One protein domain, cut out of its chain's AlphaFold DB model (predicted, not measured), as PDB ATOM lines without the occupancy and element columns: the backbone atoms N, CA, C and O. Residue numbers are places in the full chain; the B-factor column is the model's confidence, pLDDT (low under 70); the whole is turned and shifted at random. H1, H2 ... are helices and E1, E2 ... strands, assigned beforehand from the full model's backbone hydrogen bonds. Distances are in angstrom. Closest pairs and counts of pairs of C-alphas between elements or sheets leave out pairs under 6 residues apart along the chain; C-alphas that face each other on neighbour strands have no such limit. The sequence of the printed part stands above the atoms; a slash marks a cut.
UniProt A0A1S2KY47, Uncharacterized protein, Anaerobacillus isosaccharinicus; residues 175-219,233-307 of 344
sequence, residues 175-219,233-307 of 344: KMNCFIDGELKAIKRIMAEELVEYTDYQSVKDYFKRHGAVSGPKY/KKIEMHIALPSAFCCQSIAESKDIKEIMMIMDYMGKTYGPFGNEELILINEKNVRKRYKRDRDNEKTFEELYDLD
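What this domain is: This is residues 175 to 219 and 233 to 307 of the 344 residues of an uncharacterized protein of Anaerobacillus isosaccharinicus (UniProt A0A1S2KY47). A strongly twisted sheet of five strands has H1 and H2 on one face, with the helical hairpin of H3 and H4 packed on those two at one end of the long axis. Short H5 and H6 lie toward the other end, where H6 packs on the sheet. The 120 printed residues hold, in order, H1 H2 E1 E2 H3 H4 E3 E4 E5 H5 H6; the sheet's order is E3 E2 E1 E4 E5, mixed, and the class is mixed, helices and strands. The whole is compact, with a radius of gyration of the C-alphas of 13.9 A and spans of 40 by 27 by 23 A.

How they stand to each other: Begin with H1, residues 182 to 195, on the sheet of E1, residues 211 to 219, E2, 233 to 241, E3, 267 to 270, E4, 278 to 281, and E5, 287 to 290. H1 and the sheet form two layers, a helix on one face of a sheet, at a height of 9.2 A; the closest C-alphas of H1 and E1 are Glu 183 and Ser 215, 6.2 A apart. H2, residues 201 to 210, is on the same face at a height of 8.0 A, over none of the strands. H3, residues 244 to 252, and H4, residues 256 to 263, form a hairpin and touch at a shallow tilt of 4 degrees, opposite ways, closest at C-alphas Ile 250 and Ile 259, 5.5 A. H3 touches H2 at C-alphas Gln 248 and Tyr 201, 4.9 A, and H4 touches H1 at Ile 256 and Ala 192, 5.6 A. In the sheet, look within hydrogen-bond range for N 212 and O 279 between parallel E1 and E4, 2.9 A; N 238 and O 213 between antiparallel E2 and E1, 2.8 A; N 241 and O 267 between antiparallel E3 and E2, 2.8 A; and N 290 and O 278 in the hairpin of E4 and E5, 2.7 A. H6, residues 300 to 304, is on the sheet, with C-alphas Phe 300 and Ile 235 of E2 5.3 A apart; H5, residues 292 to 295, is not on it. Every O i to N i+4 pair is within range in H2, H3, H4 and H6; H1 has 9 of 10, and H5 is too short for one.

Where its parts are: Find C-alpha 182 at (-47.922, 25.468, -45.794); from there H1 runs 20.3 A to C-alpha 195. H2 spans 14.6 A, E1 23.4 A with a bend of 61 degrees at residue 216, E2 24.7 A, and H3 12.6 A. H6 ends at C-alpha 304, (-35.144, 25.972, -32.416).

The domain as a whole: The C-alphas of Phe 245 and Asp 307 are the two farthest apart, 40.7 A. Residues 220 to 232 are not printed, and C-alphas 219 and 233 are 5.0 A apart across the cut. Of the links printed whole, E3 to E4 is short and the others are tight. The mean pLDDT of the printed part is 81.4; it is under 70 at residue 181 and residues 216 to 219, 233 to 235, 271 to 276 and 292 to 307.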
ATOM      1  N   LYS A 175     -59.691  40.055 -45.950       89.19
ATOM      2  CA  LYS A 175     -58.839  38.926 -45.569       89.19
ATOM      3  C   LYS A 175     -57.378  39.361 -45.584       89.19
ATOM      4  O   LYS A 175     -56.833  39.691 -46.635       89.19
ATOM      5  N   MET A 176     -56.751  39.311 -44.421       84.56
ATOM      6  CA  MET A 176     -55.329  39.597 -44.233       84.56
ATOM      7  C   MET A 176     -54.479  38.341 -44.410       84.56
ATOM      8  O   MET A 176     -53.290  38.429 -44.723       84.56
ATOM      9  N   ASN A 177     -55.116  37.184 -44.197       75.69
ATOM     10  CA  ASN A 177     -54.554  35.850 -44.221       75.69
ATOM     11  C   ASN A 177     -53.181  35.816 -43.522       75.69
ATOM     12  O   ASN A 177     -52.106  35.821 -44.134       75.69
ATOM     13  N   CYS A 178     -53.199  35.835 -42.193       74.31
ATOM     14  CA  CYS A 178     -51.958  35.810 -41.424       74.31
ATOM     15  C   CYS A 178     -51.181  34.499 -41.607       74.31
ATOM     16  O   CYS A 178     -49.965  34.490 -41.464       74.31
ATOM     17  N   PHE A 179     -51.878  33.433 -42.012       80.69
ATOM     18  CA  PHE A 179     -51.392  32.058 -42.008       80.69
ATOM     19  C   PHE A 179     -51.627  31.342 -43.361       80.69
ATOM     20  O   PHE A 179     -52.291  30.309 -43.421       80.69
ATOM     21  N   ILE A 180     -51.168  31.929 -44.477       71.50
ATOM     22  CA  ILE A 180     -51.474  31.437 -45.847       71.50
ATOM     23  C   ILE A 180     -50.646  30.212 -46.239       71.50
ATOM     24  O   ILE A 180     -51.148  29.329 -46.936       71.50
ATOM     25  N   ASP A 181     -49.378  30.182 -45.843       66.75
ATOM     26  CA  ASP A 181     -48.388  29.268 -46.415       66.75
ATOM     27  C   ASP A 181     -48.320  27.954 -45.628       66.75
ATOM     28  O   ASP A 181     -48.579  27.949 -44.431       66.75
ATOM     29  N   GLY A 182     -47.965  26.853 -46.304       74.56
ATOM     30  CA  GLY A 182     -47.922  25.468 -45.794       74.56
ATOM     31  C   GLY A 182     -47.853  25.307 -44.269       74.56
ATOM     32  O   GLY A 182     -48.878  25.041 -43.642       74.56
ATOM     33  N   GLU A 183     -46.666  25.504 -43.690       72.62
ATOM     34  CA  GLU A 183     -46.385  25.383 -42.246       72.62
ATOM     35  C   GLU A 183     -47.304  26.263 -41.381       72.62
ATOM     36  O   GLU A 183     -47.843  25.813 -40.371       72.62
ATOM     37  N   LEU A 184     -47.589  27.493 -41.820       81.25
ATOM     38  CA  LEU A 184     -48.470  28.412 -41.099       81.25
ATOM     39  C   LEU A 184     -49.919  27.917 -41.046       81.25
ATOM     40  O   LEU A 184     -50.608  28.209 -40.073       81.25
ATOM     41  N   LYS A 185     -50.395  27.139 -42.030       86.00
ATOM     42  CA  LYS A 185     -51.734  26.522 -41.953       86.00
ATOM     43  C   LYS A 185     -51.821  25.478 -40.843       86.00
ATOM     44  O   LYS A 185     -52.863  25.385 -40.195       86.00
ATOM     45  N   ALA A 186     -50.756  24.703 -40.632       87.31
ATOM     46  CA  ALA A 186     -50.691  23.743 -39.532       87.31
ATOM     47  C   ALA A 186     -50.679  24.477 -38.184       87.31
ATOM     48  O   ALA A 186     -51.480  24.155 -37.308       87.31
ATOM     49  N   ILE A 187     -49.881  25.544 -38.067       89.88
ATOM     50  CA  ILE A 187     -49.830  26.383 -36.858       89.88
ATOM     51  C   ILE A 187     -51.182  27.030 -36.571       89.88
ATOM     52  O   ILE A 187     -51.659  26.997 -35.443       89.88
ATOM     53  N   LYS A 188     -51.849  27.562 -37.599       92.56
ATOM     54  CA  LYS A 188     -53.196  28.129 -37.478       92.56
ATOM     55  C   LYS A 188     -54.178  27.135 -36.864       92.56
ATOM     56  O   LYS A 188     -55.004  27.530 -36.049       92.56
ATOM     57  N   ARG A 189     -54.105  25.862 -37.265       93.00
ATOM     58  CA  ARG A 189     -54.955  24.805 -36.714       93.00
ATOM     59  C   ARG A 189     -54.617  24.514 -35.250       93.00
ATOM     60  O   ARG A 189     -55.544  24.465 -34.457       93.00
ATOM     61  N   ILE A 190     -53.332  24.389 -34.904       93.25
ATOM     62  CA  ILE A 190     -52.877  24.209 -33.512       93.25
ATOM     63  C   ILE A 190     -53.413  25.345 -32.630       93.25
ATOM     64  O   ILE A 190     -54.066  25.102 -31.621       93.25
ATOM     65  N   MET A 191     -53.215  26.594 -33.058       94.50
ATOM     66  CA  MET A 191     -53.716  27.762 -32.333       94.50
ATOM     67  C   MET A 191     -55.244  27.757 -32.230       94.50
ATOM     68  O   MET A 191     -55.785  28.121 -31.194       94.50
ATOM     69  N   ALA A 192     -55.956  27.351 -33.285       96.06
ATOM     70  CA  ALA A 192     -57.412  27.271 -33.259       96.06
ATOM     71  C   ALA A 192     -57.922  26.201 -32.284       96.06
ATOM     72  O   ALA A 192     -58.887  26.463 -31.579       96.06
ATOM     73  N   GLU A 193     -57.272  25.036 -32.219       95.75
ATOM     74  CA  GLU A 193     -57.576  23.969 -31.256       95.75
ATOM     75  C   GLU A 193     -57.394  24.453 -29.809       95.75
ATOM     76  O   GLU A 193     -58.247  24.191 -28.971       95.75
ATOM     77  N   GLU A 194     -56.348  25.233 -29.527       94.44
ATOM     78  CA  GLU A 194     -56.147  25.852 -28.208       94.44
ATOM     79  C   GLU A 194     -57.185  26.941 -27.908       94.44
ATOM     80  O   GLU A 194     -57.666  27.061 -26.783       94.44
ATOM     81  N   LEU A 195     -57.534  27.745 -28.916       96.38
ATOM     82  CA  LEU A 195     -58.455  28.870 -28.781       96.38
ATOM     83  C   LEU A 195     -59.902  28.454 -28.488       96.38
ATOM     84  O   LEU A 195     -60.621  29.253 -27.896       96.38
ATOM     85  N   VAL A 196     -60.311  27.228 -28.844       95.81
ATOM     86  CA  VAL A 196     -61.648  26.678 -28.526       95.81
ATOM     87  C   VAL A 196     -61.930  26.675 -27.020       95.81
ATOM     88  O   VAL A 196     -63.075  26.846 -26.609       95.81
ATOM     89  N   GLU A 197     -60.897  26.508 -26.193       93.75
ATOM     90  CA  GLU A 197     -61.034  26.450 -24.732       93.75
ATOM     91  C   GLU A 197     -61.241  27.838 -24.097       93.75
ATOM     92  O   GLU A 197     -61.618  27.956 -22.928       93.75
ATOM     93  N   TYR A 198     -61.007  28.915 -24.851       95.06
ATOM     94  CA  TYR A 198     -61.138  30.280 -24.358       95.06
ATOM     95  C   TYR A 198     -62.535  30.828 -24.636       95.06
ATOM     96  O   TYR A 198     -62.913  31.066 -25.776       95.06
ATOM     97  N   THR A 199     -63.277  31.104 -23.566       93.31
ATOM     98  CA  THR A 199     -64.683  31.540 -23.641       93.31
ATOM     99  C   THR A 199     -64.884  33.034 -23.398       93.31
ATOM    100  O   THR A 199     -66.008  33.531 -23.462       93.31
ATOM    101  N   ASP A 200     -63.810  33.780 -23.128       94.00
ATOM    102  CA  ASP A 200     -63.871  35.214 -22.881       94.00
ATOM    103  C   ASP A 200     -62.923  36.016 -23.785       94.00
ATOM    104  O   ASP A 200     -61.791  35.628 -24.094       94.00
ATOM    105  N   TYR A 201     -63.403  37.193 -24.190       92.94
ATOM    106  CA  TYR A 201     -62.692  38.135 -25.051       92.94
ATOM    107  C   TYR A 201     -61.276  38.466 -24.558       92.94
ATOM    108  O   TYR A 201     -60.352  38.626 -25.366       92.94
ATOM    109  N   GLN A 202     -61.109  38.634 -23.244       93.62
ATOM    110  CA  GLN A 202     -59.866  39.129 -22.670       93.62
ATOM    111  C   GLN A 202     -58.796  38.035 -22.690       93.62
ATOM    112  O   GLN A 202     -57.666  38.310 -23.091       93.62
ATOM    113  N   SER A 203     -59.161  36.792 -22.396       95.19
ATOM    114  CA  SER A 203     -58.255  35.653 -22.473       95.19
ATOM    115  C   SER A 203     -57.851  35.330 -23.907       95.19
ATOM    116  O   SER A 203     -56.668  35.089 -24.146       95.19
ATOM    117  N   VAL A 204     -58.762  35.431 -24.885       96.12
ATOM    118  CA  VAL A 204     -58.398  35.321 -26.313       96.12
ATOM    119  C   VAL A 204     -57.400  36.416 -26.698       96.12
ATOM    120  O   VAL A 204     -56.374  36.156 -27.327       96.12
ATOM    121  N   LYS A 205     -57.648  37.665 -26.288       92.44
ATOM    122  CA  LYS A 205     -56.715  38.774 -26.531       92.44
ATOM    123  C   LYS A 205     -55.345  38.511 -25.900       92.44
ATOM    124  O   LYS A 205     -54.321  38.759 -26.536       92.44
ATOM    125  N   ASP A 206     -55.309  38.016 -24.669       91.12
ATOM    126  CA  ASP A 206     -54.066  37.736 -23.950       91.12
ATOM    127  C   ASP A 206     -53.348  36.486 -24.471       91.12
ATOM    128  O   ASP A 206     -52.123  36.394 -24.359       91.12
ATOM    129  N   TYR A 207     -54.065  35.549 -25.092       93.56
ATOM    130  CA  TYR A 207     -53.470  34.474 -25.877       93.56
ATOM    131  C   TYR A 207     -52.637  35.055 -27.028       93.56
ATOM    132  O   TYR A 207     -51.433  34.810 -27.084       93.56
ATOM    133  N   PHE A 208     -53.216  35.917 -27.868       90.81
ATOM    134  CA  PHE A 208     -52.507  36.510 -29.013       90.81
ATOM    135  C   PHE A 208     -51.413  37.517 -28.633       90.81
ATOM    136  O   PHE A 208     -50.472  37.714 -29.396       90.81
ATOM    137  N   LYS A 209     -51.472  38.134 -27.446       86.56
ATOM    138  CA  LYS A 209     -50.345  38.938 -26.934       86.56
ATOM    139  C   LYS A 209     -49.124  38.095 -26.577       86.56
ATOM    140  O   LYS A 209     -48.009  38.615 -26.591       86.56
ATOM    141  N   ARG A 210     -49.346  36.844 -26.169       87.31
ATOM    142  CA  ARG A 210     -48.305  35.938 -25.673       87.31
ATOM    143  C   ARG A 210     -47.815  34.973 -26.736       87.31
ATOM    144  O   ARG A 210     -46.686  34.524 -26.614       87.31
ATOM    145  N   HIS A 211     -48.618  34.668 -27.750       89.00
ATOM    146  CA  HIS A 211     -48.293  33.654 -28.747       89.00
ATOM    147  C   HIS A 211     -48.028  34.266 -30.121       89.00
ATOM    148  O   HIS A 211     -48.755  35.140 -30.591       89.00
ATOM    149  N   GLY A 212     -46.988  33.766 -30.781       86.56
ATOM    150  CA  GLY A 212     -46.682  34.045 -32.178       86.56
ATOM    151  C   GLY A 212     -46.466  32.747 -32.943       86.56
ATOM    152  O   GLY A 212     -46.086  31.732 -32.367       86.56
ATOM    153  N   ALA A 213     -46.686  32.783 -34.249       85.88
ATOM    154  CA  ALA A 213     -46.308  31.694 -35.132       85.88
ATOM    155  C   ALA A 213     -44.916  31.946 -35.700       85.88
ATOM    156  O   ALA A 213     -44.526  33.088 -35.960       85.88
ATOM    157  N   VAL A 214     -44.177  30.873 -35.937       79.56
ATOM    158  CA  VAL A 214     -42.926  30.930 -36.679       79.56
ATOM    159  C   VAL A 214     -43.003  29.990 -37.871       79.56
ATOM    160  O   VAL A 214     -43.455  28.861 -37.737       79.56
ATOM    161  N   SER A 215     -42.585  30.460 -39.041       74.50
ATOM    162  CA  SER A 215     -42.351  29.595 -40.202       74.50
ATOM    163  C   SER A 215     -40.855  29.454 -40.445       74.50
ATOM    164  O   SER A 215     -40.090  30.336 -40.038       74.50
ATOM    165  N   GLY A 216     -40.454  28.376 -41.122       62.34
ATOM    166  CA  GLY A 216     -39.062  28.059 -41.428       62.34
ATOM    167  C   GLY A 216     -38.271  29.227 -42.043       62.34
ATOM    168  O   GLY A 216     -38.840  30.216 -42.522       62.34
ATOM    169  N   PRO A 217     -36.930  29.145 -42.029       60.53
ATOM    170  CA  PRO A 217     -36.070  30.273 -42.352       60.53
ATOM    171  C   PRO A 217     -36.303  30.731 -43.793       60.53
ATOM    172  O   PRO A 217     -36.039  29.998 -44.748       60.53
ATOM    173  N   LYS A 218     -36.747  31.980 -43.966       59.50
ATOM    174  CA  LYS A 218     -36.748  32.629 -45.278       59.50
ATOM    175  C   LYS A 218     -35.457  33.416 -45.439       59.50
ATOM    176  O   LYS A 218     -35.038  34.163 -44.555       59.50
ATOM    177  N   TYR A 219     -34.819  33.258 -46.595       57.34
ATOM    178  CA  TYR A 219     -33.690  34.095 -46.979       57.34
ATOM    179  C   TYR A 219     -34.198  35.519 -47.210       57.34
ATOM    180  O   TYR A 219     -34.815  35.807 -48.235       57.34
ATOM    181  N   LYS A 233     -30.252  34.002 -43.137       60.41
ATOM    182  CA  LYS A 233     -31.397  33.233 -42.650       60.41
ATOM    183  C   LYS A 233     -31.947  33.974 -41.439       60.41
ATOM    184  O   LYS A 233     -31.260  34.099 -40.430       60.41
ATOM    185  N   LYS A 234     -33.162  34.501 -41.560       62.22
ATOM    186  CA  LYS A 234     -33.852  35.167 -40.457       62.22
ATOM    187  C   LYS A 234     -35.136  34.429 -40.139       62.22
ATOM    188  O   LYS A 234     -35.767  33.836 -41.012       62.22
ATOM    189  N   ILE A 235     -35.499  34.496 -38.868       65.81
ATOM    190  CA  ILE A 235     -36.762  33.982 -38.368       65.81
ATOM    191  C   ILE A 235     -37.878  34.879 -38.880       65.81
ATOM    192  O   ILE A 235     -37.889  36.080 -38.603       65.81
ATOM    193  N   GLU A 236     -38.832  34.297 -39.596       73.56
ATOM    194  CA  GLU A 236     -40.076  34.990 -39.901       73.56
ATOM    195  C   GLU A 236     -41.073  34.712 -38.773       73.56
ATOM    196  O   GLU A 236     -41.702  33.657 -38.709       73.56
ATOM    197  N   MET A 237     -41.169  35.662 -37.841       78.88
ATOM    198  CA  MET A 237     -42.190  35.649 -36.796       78.88
ATOM    199  C   MET A 237     -43.465  36.298 -37.326       78.88
ATOM    200  O   MET A 237     -43.436  37.450 -37.767       78.88
ATOM    201  N   HIS A 238     -44.571  35.571 -37.228       82.94
ATOM    202  CA  HIS A 238     -45.912  36.010 -37.591       82.94
ATOM    203  C   HIS A 238     -46.722  36.184 -36.314       82.94
ATOM    204  O   HIS A 238     -47.139  35.214 -35.682       82.94
ATOM    205  N   ILE A 239     -46.942  37.434 -35.920       84.38
ATOM    206  CA  ILE A 239     -47.723  37.758 -34.726       84.38
ATOM    207  C   ILE A 239     -49.079  38.275 -35.191       84.38
ATOM    208  O   ILE A 239     -49.159  39.294 -35.886       84.38
ATOM    209  N   ALA A 240     -50.144  37.558 -34.830       88.69
ATOM    210  CA  ALA A 240     -51.505  37.984 -35.117       88.69
ATOM    211  C   ALA A 240     -51.911  39.133 -34.182       88.69
ATOM    212  O   ALA A 240     -51.672  39.103 -32.978       88.69
ATOM    213  N   LEU A 241     -52.547  40.146 -34.759       87.81
ATOM    214  CA  LEU A 241     -53.068  41.327 -34.080       87.81
ATOM    215  C   LEU A 241     -54.591  41.350 -34.277       87.81
ATOM    216  O   LEU A 241     -55.091  42.071 -35.150       87.81
ATOM    217  N   PRO A 242     -55.343  40.511 -33.541       90.12
ATOM    218  CA  PRO A 242     -56.792  40.462 -33.671       90.12
ATOM    219  C   PRO A 242     -57.430  41.784 -33.234       90.12
ATOM    220  O   PRO A 242     -57.032  42.403 -32.243       90.12
ATOM    221  N   SER A 243     -58.465  42.206 -33.962       90.75
ATOM    222  CA  SER A 243     -59.339  43.292 -33.519       90.75
ATOM    223  C   SER A 243     -60.208  42.842 -32.343       90.75
ATOM    224  O   SER A 243     -60.328  41.646 -32.059       90.75
ATOM    225  N   ALA A 244     -60.874  43.796 -31.681       92.19
ATOM    226  CA  ALA A 244     -61.785  43.457 -30.595       92.19
ATOM    227  C   ALA A 244     -62.894  42.489 -31.042       92.19
ATOM    228  O   ALA A 244     -63.225  41.542 -30.334       92.19
ATOM    229  N   PHE A 245     -63.390  42.699 -32.261       94.25
ATOM    230  CA  PHE A 245     -64.401  41.872 -32.907       94.25
ATOM    231  C   PHE A 245     -63.930  40.448 -33.193       94.25
ATOM    232  O   PHE A 245     -64.671  39.503 -32.940       94.25
ATOM    233  N   CYS A 246     -62.686  40.279 -33.657       95.06
ATOM    234  CA  CYS A 246     -62.117  38.949 -33.879       95.06
ATOM    235  C   CYS A 246     -61.979  38.181 -32.561       95.06
ATOM    236  O   CYS A 246     -62.357  37.016 -32.497       95.06
ATOM    237  N   CYS A 247     -61.479  38.832 -31.503       96.25
ATOM    238  CA  CYS A 247     -61.368  38.197 -30.190       96.25
ATOM    239  C   CYS A 247     -62.737  37.795 -29.630       96.25
ATOM    240  O   CYS A 247     -62.869  36.681 -29.137       96.25
ATOM    241  N   GLN A 248     -63.744  38.674 -29.724       97.25
ATOM    242  CA  GLN A 248     -65.102  38.350 -29.277       97.25
ATOM    243  C   GLN A 248     -65.679  37.176 -30.075       97.25
ATOM    244  O   GLN A 248     -66.208  36.240 -29.491       97.25
ATOM    245  N   SER A 249     -65.539  37.203 -31.403       97.31
ATOM    246  CA  SER A 249     -66.066  36.144 -32.271       97.31
ATOM    247  C   SER A 249     -65.426  34.786 -31.971       97.31
ATOM    248  O   SER A 249     -66.101  33.767 -32.033       97.31
ATOM    249  N   ILE A 250     -64.134  34.762 -31.624       97.81
ATOM    250  CA  ILE A 250     -63.448  33.531 -31.207       97.81
ATOM    251  C   ILE A 250     -63.939  33.063 -29.844       97.81
ATOM    252  O   ILE A 250     -64.227  31.884 -29.708       97.81
ATOM    253  N   ALA A 251     -64.084  33.969 -28.875       97.62
ATOM    254  CA  ALA A 251     -64.564  33.630 -27.535       97.62
ATOM    255  C   ALA A 251     -65.975  33.006 -27.538       97.62
ATOM    256  O   ALA A 251     -66.312  32.203 -26.672       97.62
ATOM    257  N   GLU A 252     -66.807  33.369 -28.516       97.62
ATOM    258  CA  GLU A 252     -68.147  32.801 -28.708       97.62
ATOM    259  C   GLU A 252     -68.157  31.514 -29.550       97.62
ATOM    260  O   GLU A 252     -69.152  30.783 -29.552       97.62
ATOM    261  N   SER A 253     -67.074  31.234 -30.276       97.12
ATOM    262  CA  SER A 253     -66.983  30.116 -31.210       97.12
ATOM    263  C   SER A 253     -66.585  28.827 -30.504       97.12
ATOM    264  O   SER A 253     -65.600  28.774 -29.777       97.12
ATOM    265  N   LYS A 254     -67.311  27.746 -30.799       94.06
ATOM    266  CA  LYS A 254     -66.989  26.383 -30.330       94.06
ATOM    267  C   LYS A 254     -66.489  25.467 -31.445       94.06
ATOM    268  O   LYS A 254     -66.166  24.312 -31.188       94.06
ATOM    269  N   ASP A 255     -66.453  25.959 -32.683       96.19
ATOM    270  CA  ASP A 255     -65.955  25.216 -33.837       96.19
ATOM    271  C   ASP A 255     -64.557  25.709 -34.230       96.19
ATOM    272  O   ASP A 255     -64.329  26.892 -34.500       96.19
ATOM    273  N   ILE A 256     -63.619  24.769 -34.332       96.38
ATOM    274  CA  ILE A 256     -62.261  25.009 -34.831       96.38
ATOM    275  C   ILE A 256     -62.312  25.653 -36.222       96.38
ATOM    276  O   ILE A 256     -61.522  26.551 -36.518       96.38
ATOM    277  N   LYS A 257     -63.238  25.233 -37.096       96.06
ATOM    278  CA  LYS A 257     -63.331  25.780 -38.460       96.06
ATOM    279  C   LYS A 257     -63.744  27.247 -38.460       96.06
ATOM    280  O   LYS A 257     -63.223  28.014 -39.272       96.06
ATOM    281  N   GLU A 258     -64.642  27.641 -37.562       96.62
ATOM    282  CA  GLU A 258     -65.064  29.032 -37.388       96.62
ATOM    283  C   GLU A 258     -63.909  29.886 -36.862       96.62
ATOM    284  O   GLU A 258     -63.593  30.912 -37.465       96.62
ATOM    285  N   ILE A 259     -63.196  29.419 -35.831       97.19
ATOM    286  CA  ILE A 259     -62.004  30.101 -35.296       97.19
ATOM    287  C   ILE A 259     -60.953  30.281 -36.387       97.19
ATOM    288  O   ILE A 259     -60.462  31.390 -36.612       97.19
ATOM    289  N   MET A 260     -60.650  29.219 -37.136       94.88
ATOM    290  CA  MET A 260     -59.736  29.305 -38.267       94.88
ATOM    291  C   MET A 260     -60.234  30.321 -39.302       94.88
ATOM    292  O   MET A 260     -59.446  31.124 -39.797       94.88
ATOM    293  N   MET A 261     -61.519  30.332 -39.645       94.38
ATOM    294  CA  MET A 261     -62.056  31.331 -40.568       94.38
ATOM    295  C   MET A 261     -61.870  32.757 -40.031       94.38
ATOM    296  O   MET A 261     -61.462  33.628 -40.796       94.38
ATOM    297  N   ILE A 262     -62.106  33.005 -38.740       95.62
ATOM    298  CA  ILE A 262     -61.917  34.323 -38.112       95.62
ATOM    299  C   ILE A 262     -60.449  34.759 -38.181       95.62
ATOM    300  O   ILE A 262     -60.154  35.903 -38.532       95.62
ATOM    301  N   MET A 263     -59.513  33.838 -37.941       94.50
ATOM    302  CA  MET A 263     -58.072  34.105 -38.019       94.50
ATOM    303  C   MET A 263     -57.595  34.577 -39.406       94.50
ATOM    304  O   MET A 263     -56.545  35.210 -39.500       94.50
ATOM    305  N   ASP A 264     -58.347  34.333 -40.488       92.62
ATOM    306  CA  ASP A 264     -58.005  34.861 -41.821       92.62
ATOM    307  C   ASP A 264     -58.209  36.378 -41.955       92.62
ATOM    308  O   ASP A 264     -57.684  36.994 -42.889       92.62
ATOM    309  N   TYR A 265     -58.950  36.990 -41.031       91.69
ATOM    310  CA  TYR A 265     -59.316  38.409 -41.051       91.69
ATOM    311  C   TYR A 265     -58.580  39.244 -39.991       91.69
ATOM    312  O   TYR A 265     -58.819  40.443 -39.865       91.69
ATOM    313  N   MET A 266     -57.661  38.642 -39.236       90.75
ATOM    314  CA  MET A 266     -56.878  39.352 -38.221       90.75
ATOM    315  C   MET A 266     -55.767  40.199 -38.837       90.75
ATOM    316  O   MET A 266     -55.225  39.865 -39.883       90.75
ATOM    317  N   GLY A 267     -55.359  41.276 -38.165       84.00
ATOM    318  CA  GLY A 267     -54.112  41.948 -38.519       84.00
ATOM    319  C   GLY A 267     -52.905  41.033 -38.282       84.00
ATOM    320  O   GLY A 267     -52.976  40.078 -37.510       84.00
ATOM    321  N   LYS A 268     -51.770  41.341 -38.909       82.69
ATOM    322  CA  LYS A 268     -50.479  40.726 -38.577       82.69
ATOM    323  C   LYS A 268     -49.376  41.757 -38.536       82.69
ATOM    324  O   LYS A 268     -49.427  42.762 -39.244       82.69
ATOM    325  N   THR A 269     -48.351  41.443 -37.764       77.94
ATOM    326  CA  THR A 269     -47.052  42.092 -37.850       77.94
ATOM    327  C   THR A 269     -45.955  41.055 -38.045       77.94
ATOM    328  O   THR A 269     -46.091  39.900 -37.638       77.94
ATOM    329  N   TYR A 270     -44.873  41.499 -38.680       71.88
ATOM    330  CA  TYR A 270     -43.662  40.724 -38.889       71.88
ATOM    331  C   TYR A 270     -42.590  41.196 -37.911       71.88
ATOM    332  O   TYR A 270     -42.346  42.397 -37.787       71.88
ATOM    333  N   GLY A 271     -41.936  40.253 -37.238       63.16
ATOM    334  CA  GLY A 271     -40.852  40.558 -36.303       63.16
ATOM    335  C   GLY A 271     -41.310  40.872 -34.871       63.16
ATOM    336  O   GLY A 271     -42.510  40.909 -34.585       63.16
ATOM    337  N   PRO A 272     -40.359  41.063 -33.941       53.75
ATOM    338  CA  PRO A 272     -40.661  41.138 -32.519       53.75
ATOM    339  C   PRO A 272     -41.261  42.502 -32.156       53.75
ATOM    340  O   PRO A 272     -40.589  43.533 -32.223       53.75
ATOM    341  N   PHE A 273     -42.525  42.512 -31.734       49.94
ATOM    342  CA  PHE A 273     -43.169  43.681 -31.134       49.94
ATOM    343  C   PHE A 273     -43.099  43.584 -29.616       49.94
ATOM    344  O   PHE A 273     -43.635  42.624 -29.081       49.94
ATOM    345  N   GLY A 274     -42.491  44.593 -28.976       47.09
ATOM    346  CA  GLY A 274     -42.783  45.165 -27.643       47.09
ATOM    347  C   GLY A 274     -43.005  44.282 -26.404       47.09
ATOM    348  O   GLY A 274     -43.105  44.837 -25.320       47.09
ATOM    349  N   ASN A 275     -43.100  42.964 -26.529       55.09
ATOM    350  CA  ASN A 275     -43.333  42.032 -25.445       55.09
ATOM    351  C   ASN A 275     -42.027  41.278 -25.209       55.09
ATOM    352  O   ASN A 275     -41.494  40.638 -26.119       55.09
ATOM    353  N   GLU A 276     -41.483  41.420 -24.004       60.22
ATOM    354  CA  GLU A 276     -40.165  40.890 -23.641       60.22
ATOM    355  C   GLU A 276     -40.133  39.354 -23.657       60.22
ATOM    356  O   GLU A 276     -39.055  38.768 -23.740       60.22
ATOM    357  N   GLU A 277     -41.306  38.704 -23.639       71.81
ATOM    358  CA  GLU A 277     -41.459  37.252 -23.691       71.81
ATOM    359  C   GLU A 277     -42.625  36.839 -24.610       71.81
ATOM    360  O   GLU A 277     -43.795  37.047 -24.286       71.81
ATOM    361  N   LEU A 278     -42.314  36.217 -25.752       81.06
ATOM    362  CA  LEU A 278     -43.297  35.593 -26.651       81.06
ATOM    363  C   LEU A 278     -43.129  34.073 -26.640       81.06
ATOM    364  O   LEU A 278     -42.012  33.570 -26.626       81.06
ATOM    365  N   ILE A 279     -44.226  33.331 -26.690       85.50
ATOM    366  CA  ILE A 279     -44.249  31.892 -26.943       85.50
ATOM    367  C   ILE A 279     -44.414  31.710 -28.446       85.50
ATOM    368  O   ILE A 279     -45.467  31.993 -29.014       85.50
ATOM    369  N   LEU A 280     -43.352  31.267 -29.103       85.94
ATOM    370  CA  LEU A 280     -43.371  30.961 -30.520       85.94
ATOM    371  C   LEU A 280     -43.792  29.504 -30.719       85.94
ATOM    372  O   LEU A 280     -43.240  28.613 -30.071       85.94
ATOM    373  N   ILE A 281     -44.769  29.294 -31.599       86.94
ATOM    374  CA  ILE A 281     -45.317  27.989 -31.973       86.94
ATOM    375  C   ILE A 281     -44.894  27.688 -33.413       86.94
ATOM    376  O   ILE A 281     -45.051  28.541 -34.293       86.94
ATOM    377  N   ASN A 282     -44.381  26.481 -33.652       84.31
ATOM    378  CA  ASN A 282     -44.090  25.978 -34.996       84.31
ATOM    379  C   ASN A 282     -45.107  24.913 -35.453       84.31
ATOM    380  O   ASN A 282     -46.007  24.510 -34.716       84.31
ATOM    381  N   GLU A 283     -44.968  24.445 -36.689       80.56
ATOM    382  CA  GLU A 283     -45.862  23.482 -37.338       80.56
ATOM    383  C   GLU A 283     -45.903  22.105 -36.665       80.56
ATOM    384  O   GLU A 283     -46.868  21.364 -36.850       80.56
ATOM    385  N   LYS A 284     -44.885  21.780 -35.860       81.94
ATOM    386  CA  LYS A 284     -44.793  20.558 -35.049       81.94
ATOM    387  C   LYS A 284     -45.342  20.742 -33.627       81.94
ATOM    388  O   LYS A 284     -45.170  19.853 -32.800       81.94
ATOM    389  N   ASN A 285     -45.977  21.881 -33.328       83.12
ATOM    390  CA  ASN A 285     -46.426  22.267 -31.985       83.12
ATOM    391  C   ASN A 285     -45.285  22.346 -30.946       83.12
ATOM    392  O   ASN A 285     -45.491  22.190 -29.743       83.12
ATOM    393  N   VAL A 286     -44.056  22.609 -31.397       81.06
ATOM    394  CA  VAL A 286     -42.942  22.923 -30.501       81.06
ATOM    395  C   VAL A 286     -43.079  24.375 -30.069       81.06
ATOM    396  O   VAL A 286     -43.256  25.272 -30.896       81.06
ATOM    397  N   ARG A 287     -42.978  24.599 -28.758       84.25
ATOM    398  CA  ARG A 287     -43.150  25.911 -28.136       84.25
ATOM    399  C   ARG A 287     -41.832  26.393 -27.563       84.25
ATOM    400  O   ARG A 287     -41.237  25.714 -26.726       84.25
ATOM    401  N   LYS A 288     -41.394  27.586 -27.958       80.50
ATOM    402  CA  LYS A 288     -40.195  28.212 -27.384       80.50
ATOM    403  C   LYS A 288     -40.456  29.632 -26.930       80.50
ATOM    404  O   LYS A 288     -41.101  30.417 -27.620       80.50
ATOM    405  N   ARG A 289     -39.931  29.964 -25.749       81.06
ATOM    406  CA  ARG A 289     -39.983  31.323 -25.215       81.06
ATOM    407  C   ARG A 289     -38.893  32.159 -25.880       81.06
ATOM    408  O   ARG A 289     -37.714  31.893 -25.681       81.06
ATOM    409  N   TYR A 290     -39.301  33.162 -26.639       74.44
ATOM    410  CA  TYR A 290     -38.447  34.142 -27.286       74.44
ATOM    411  C   TYR A 290     -38.292  35.371 -26.393       74.44
ATOM    412  O   TYR A 290     -39.297  35.977 -26.006       74.44
ATOM    413  N   LYS A 291     -37.043  35.741 -26.085       75.06
ATOM    414  CA  LYS A 291     -36.705  36.964 -25.350       75.06
ATOM    415  C   LYS A 291     -35.900  37.895 -26.237       75.06
ATOM    416  O   LYS A 291     -34.711  37.674 -26.456       75.06
ATOM    417  N   ARG A 292     -36.540  38.973 -26.698       67.25
ATOM    418  CA  ARG A 292     -35.984  39.896 -27.700       67.25
ATOM    419  C   ARG A 292     -34.537  40.305 -27.405       67.25
ATOM    420  O   ARG A 292     -33.666  40.077 -28.234       67.25
ATOM    421  N   ASP A 293     -34.259  40.825 -26.214       67.06
ATOM    422  CA  ASP A 293     -32.930  41.362 -25.879       67.06
ATOM    423  C   ASP A 293     -31.816  40.308 -25.853       67.06
ATOM    424  O   ASP A 293     -30.653  40.639 -26.064       67.06
ATOM    425  N   ARG A 294     -32.157  39.036 -25.617       64.06
ATOM    426  CA  ARG A 294     -31.188  37.930 -25.564       64.06
ATOM    427  C   ARG A 294     -31.010  37.222 -26.901       64.06
ATOM    428  O   ARG A 294     -29.986  36.580 -27.116       64.06
ATOM    429  N   ASP A 295     -32.013  37.313 -27.764       68.12
ATOM    430  CA  ASP A 295     -32.146  36.450 -28.933       68.12
ATOM    431  C   ASP A 295     -32.106  37.225 -30.264       68.12
ATOM    432  O   ASP A 295     -32.243  36.621 -31.324       68.12
ATOM    433  N   ASN A 296     -31.892  38.549 -30.240       66.44
ATOM    434  CA  ASN A 296     -31.810  39.399 -31.442       66.44
ATOM    435  C   ASN A 296     -30.699  38.992 -32.430       66.44
ATOM    436  O   ASN A 296     -30.799  39.311 -33.613       66.44
ATOM    437  N   GLU A 297     -29.653  38.315 -31.953       64.12
ATOM    438  CA  GLU A 297     -28.508  37.884 -32.766       64.12
ATOM    439  C   GLU A 297     -28.564  36.401 -33.156       64.12
ATOM    440  O   GLU A 297     -27.749  35.954 -33.959       64.12
ATOM    441  N   LYS A 298     -29.530  35.641 -32.622       64.25
ATOM    442  CA  LYS A 298     -29.640  34.203 -32.881       64.25
ATOM    443  C   LYS A 298     -30.319  33.916 -34.217       64.25
ATOM    444  O   LYS A 298     -31.308  34.542 -34.604       64.25
ATOM    445  N   THR A 299     -29.803  32.910 -34.902       64.56
ATOM    446  CA  THR A 299     -30.397  32.276 -36.078       64.56
ATOM    447  C   THR A 299     -31.622  31.433 -35.702       64.56
ATOM    448  O   THR A 299     -31.865  31.118 -34.534       64.56
ATOM    449  N   PHE A 300     -32.419  31.059 -36.708       62.56
ATOM    450  CA  PHE A 300     -33.551  30.146 -36.513       62.56
ATOM    451  C   PHE A 300     -33.099  28.800 -35.949       62.56
ATOM    452  O   PHE A 300     -33.718  28.292 -35.015       62.56
ATOM    453  N   GLU A 301     -32.003  28.260 -36.487       64.94
ATOM    454  CA  GLU A 301     -31.397  27.011 -36.037       64.94
ATOM    455  C   GLU A 301     -31.012  27.072 -34.550       64.94
ATOM    456  O   GLU A 301     -31.378  26.179 -33.790       64.94
ATOM    457  N   GLU A 302     -30.371  28.159 -34.110       69.25
ATOM    458  CA  GLU A 302     -29.973  28.360 -32.707       69.25
ATOM    459  C   GLU A 302     -31.166  28.538 -31.766       69.25
ATOM    460  O   GLU A 302     -31.108  28.145 -30.599       69.25
ATOM    461  N   LEU A 303     -32.258  29.137 -32.247       66.81
ATOM    462  CA  LEU A 303     -33.462  29.282 -31.440       66.81
ATOM    463  C   LEU A 303     -34.227  27.971 -31.324       66.81
ATOM    464  O   LEU A 303     -34.706  27.658 -30.236       66.81
ATOM    465  N   TYR A 304     -34.318  27.178 -32.391       62.09
ATOM    466  CA  TYR A 304     -35.144  25.972 -32.416       62.09
ATOM    467  C   TYR A 304     -34.418  24.659 -32.150       62.09
ATOM    468  O   TYR A 304     -35.110  23.698 -31.840       62.09
ATOM    469  N   ASP A 305     -33.086  24.640 -32.090       61.50
ATOM    470  CA  ASP A 305     -32.286  23.415 -31.931       61.50
ATOM    471  C   ASP A 305     -32.817  22.296 -32.844       61.50
ATOM    472  O   ASP A 305     -33.298  21.247 -32.412       61.50
ATOM    473  N   LEU A 306     -32.865  22.599 -34.145       51.53
ATOM    474  CA  LEU A 306     -33.493  21.728 -35.142       51.53
ATOM    475  C   LEU A 306     -32.794  20.365 -35.257       51.53
ATOM    476  O   LEU A 306     -33.412  19.424 -35.747       51.53
ATOM    477  N   ASP A 307     -31.562  20.235 -34.760       45.66
ATOM    478  CA  ASP A 307     -30.834  18.967 -34.711       45.66
ATOM    479  C   ASP A 307     -31.452  17.984 -33.693       45.66
ATOM    480  O   ASP A 307     -31.436  16.773 -33.924       45.66
TER     481      ASP A 307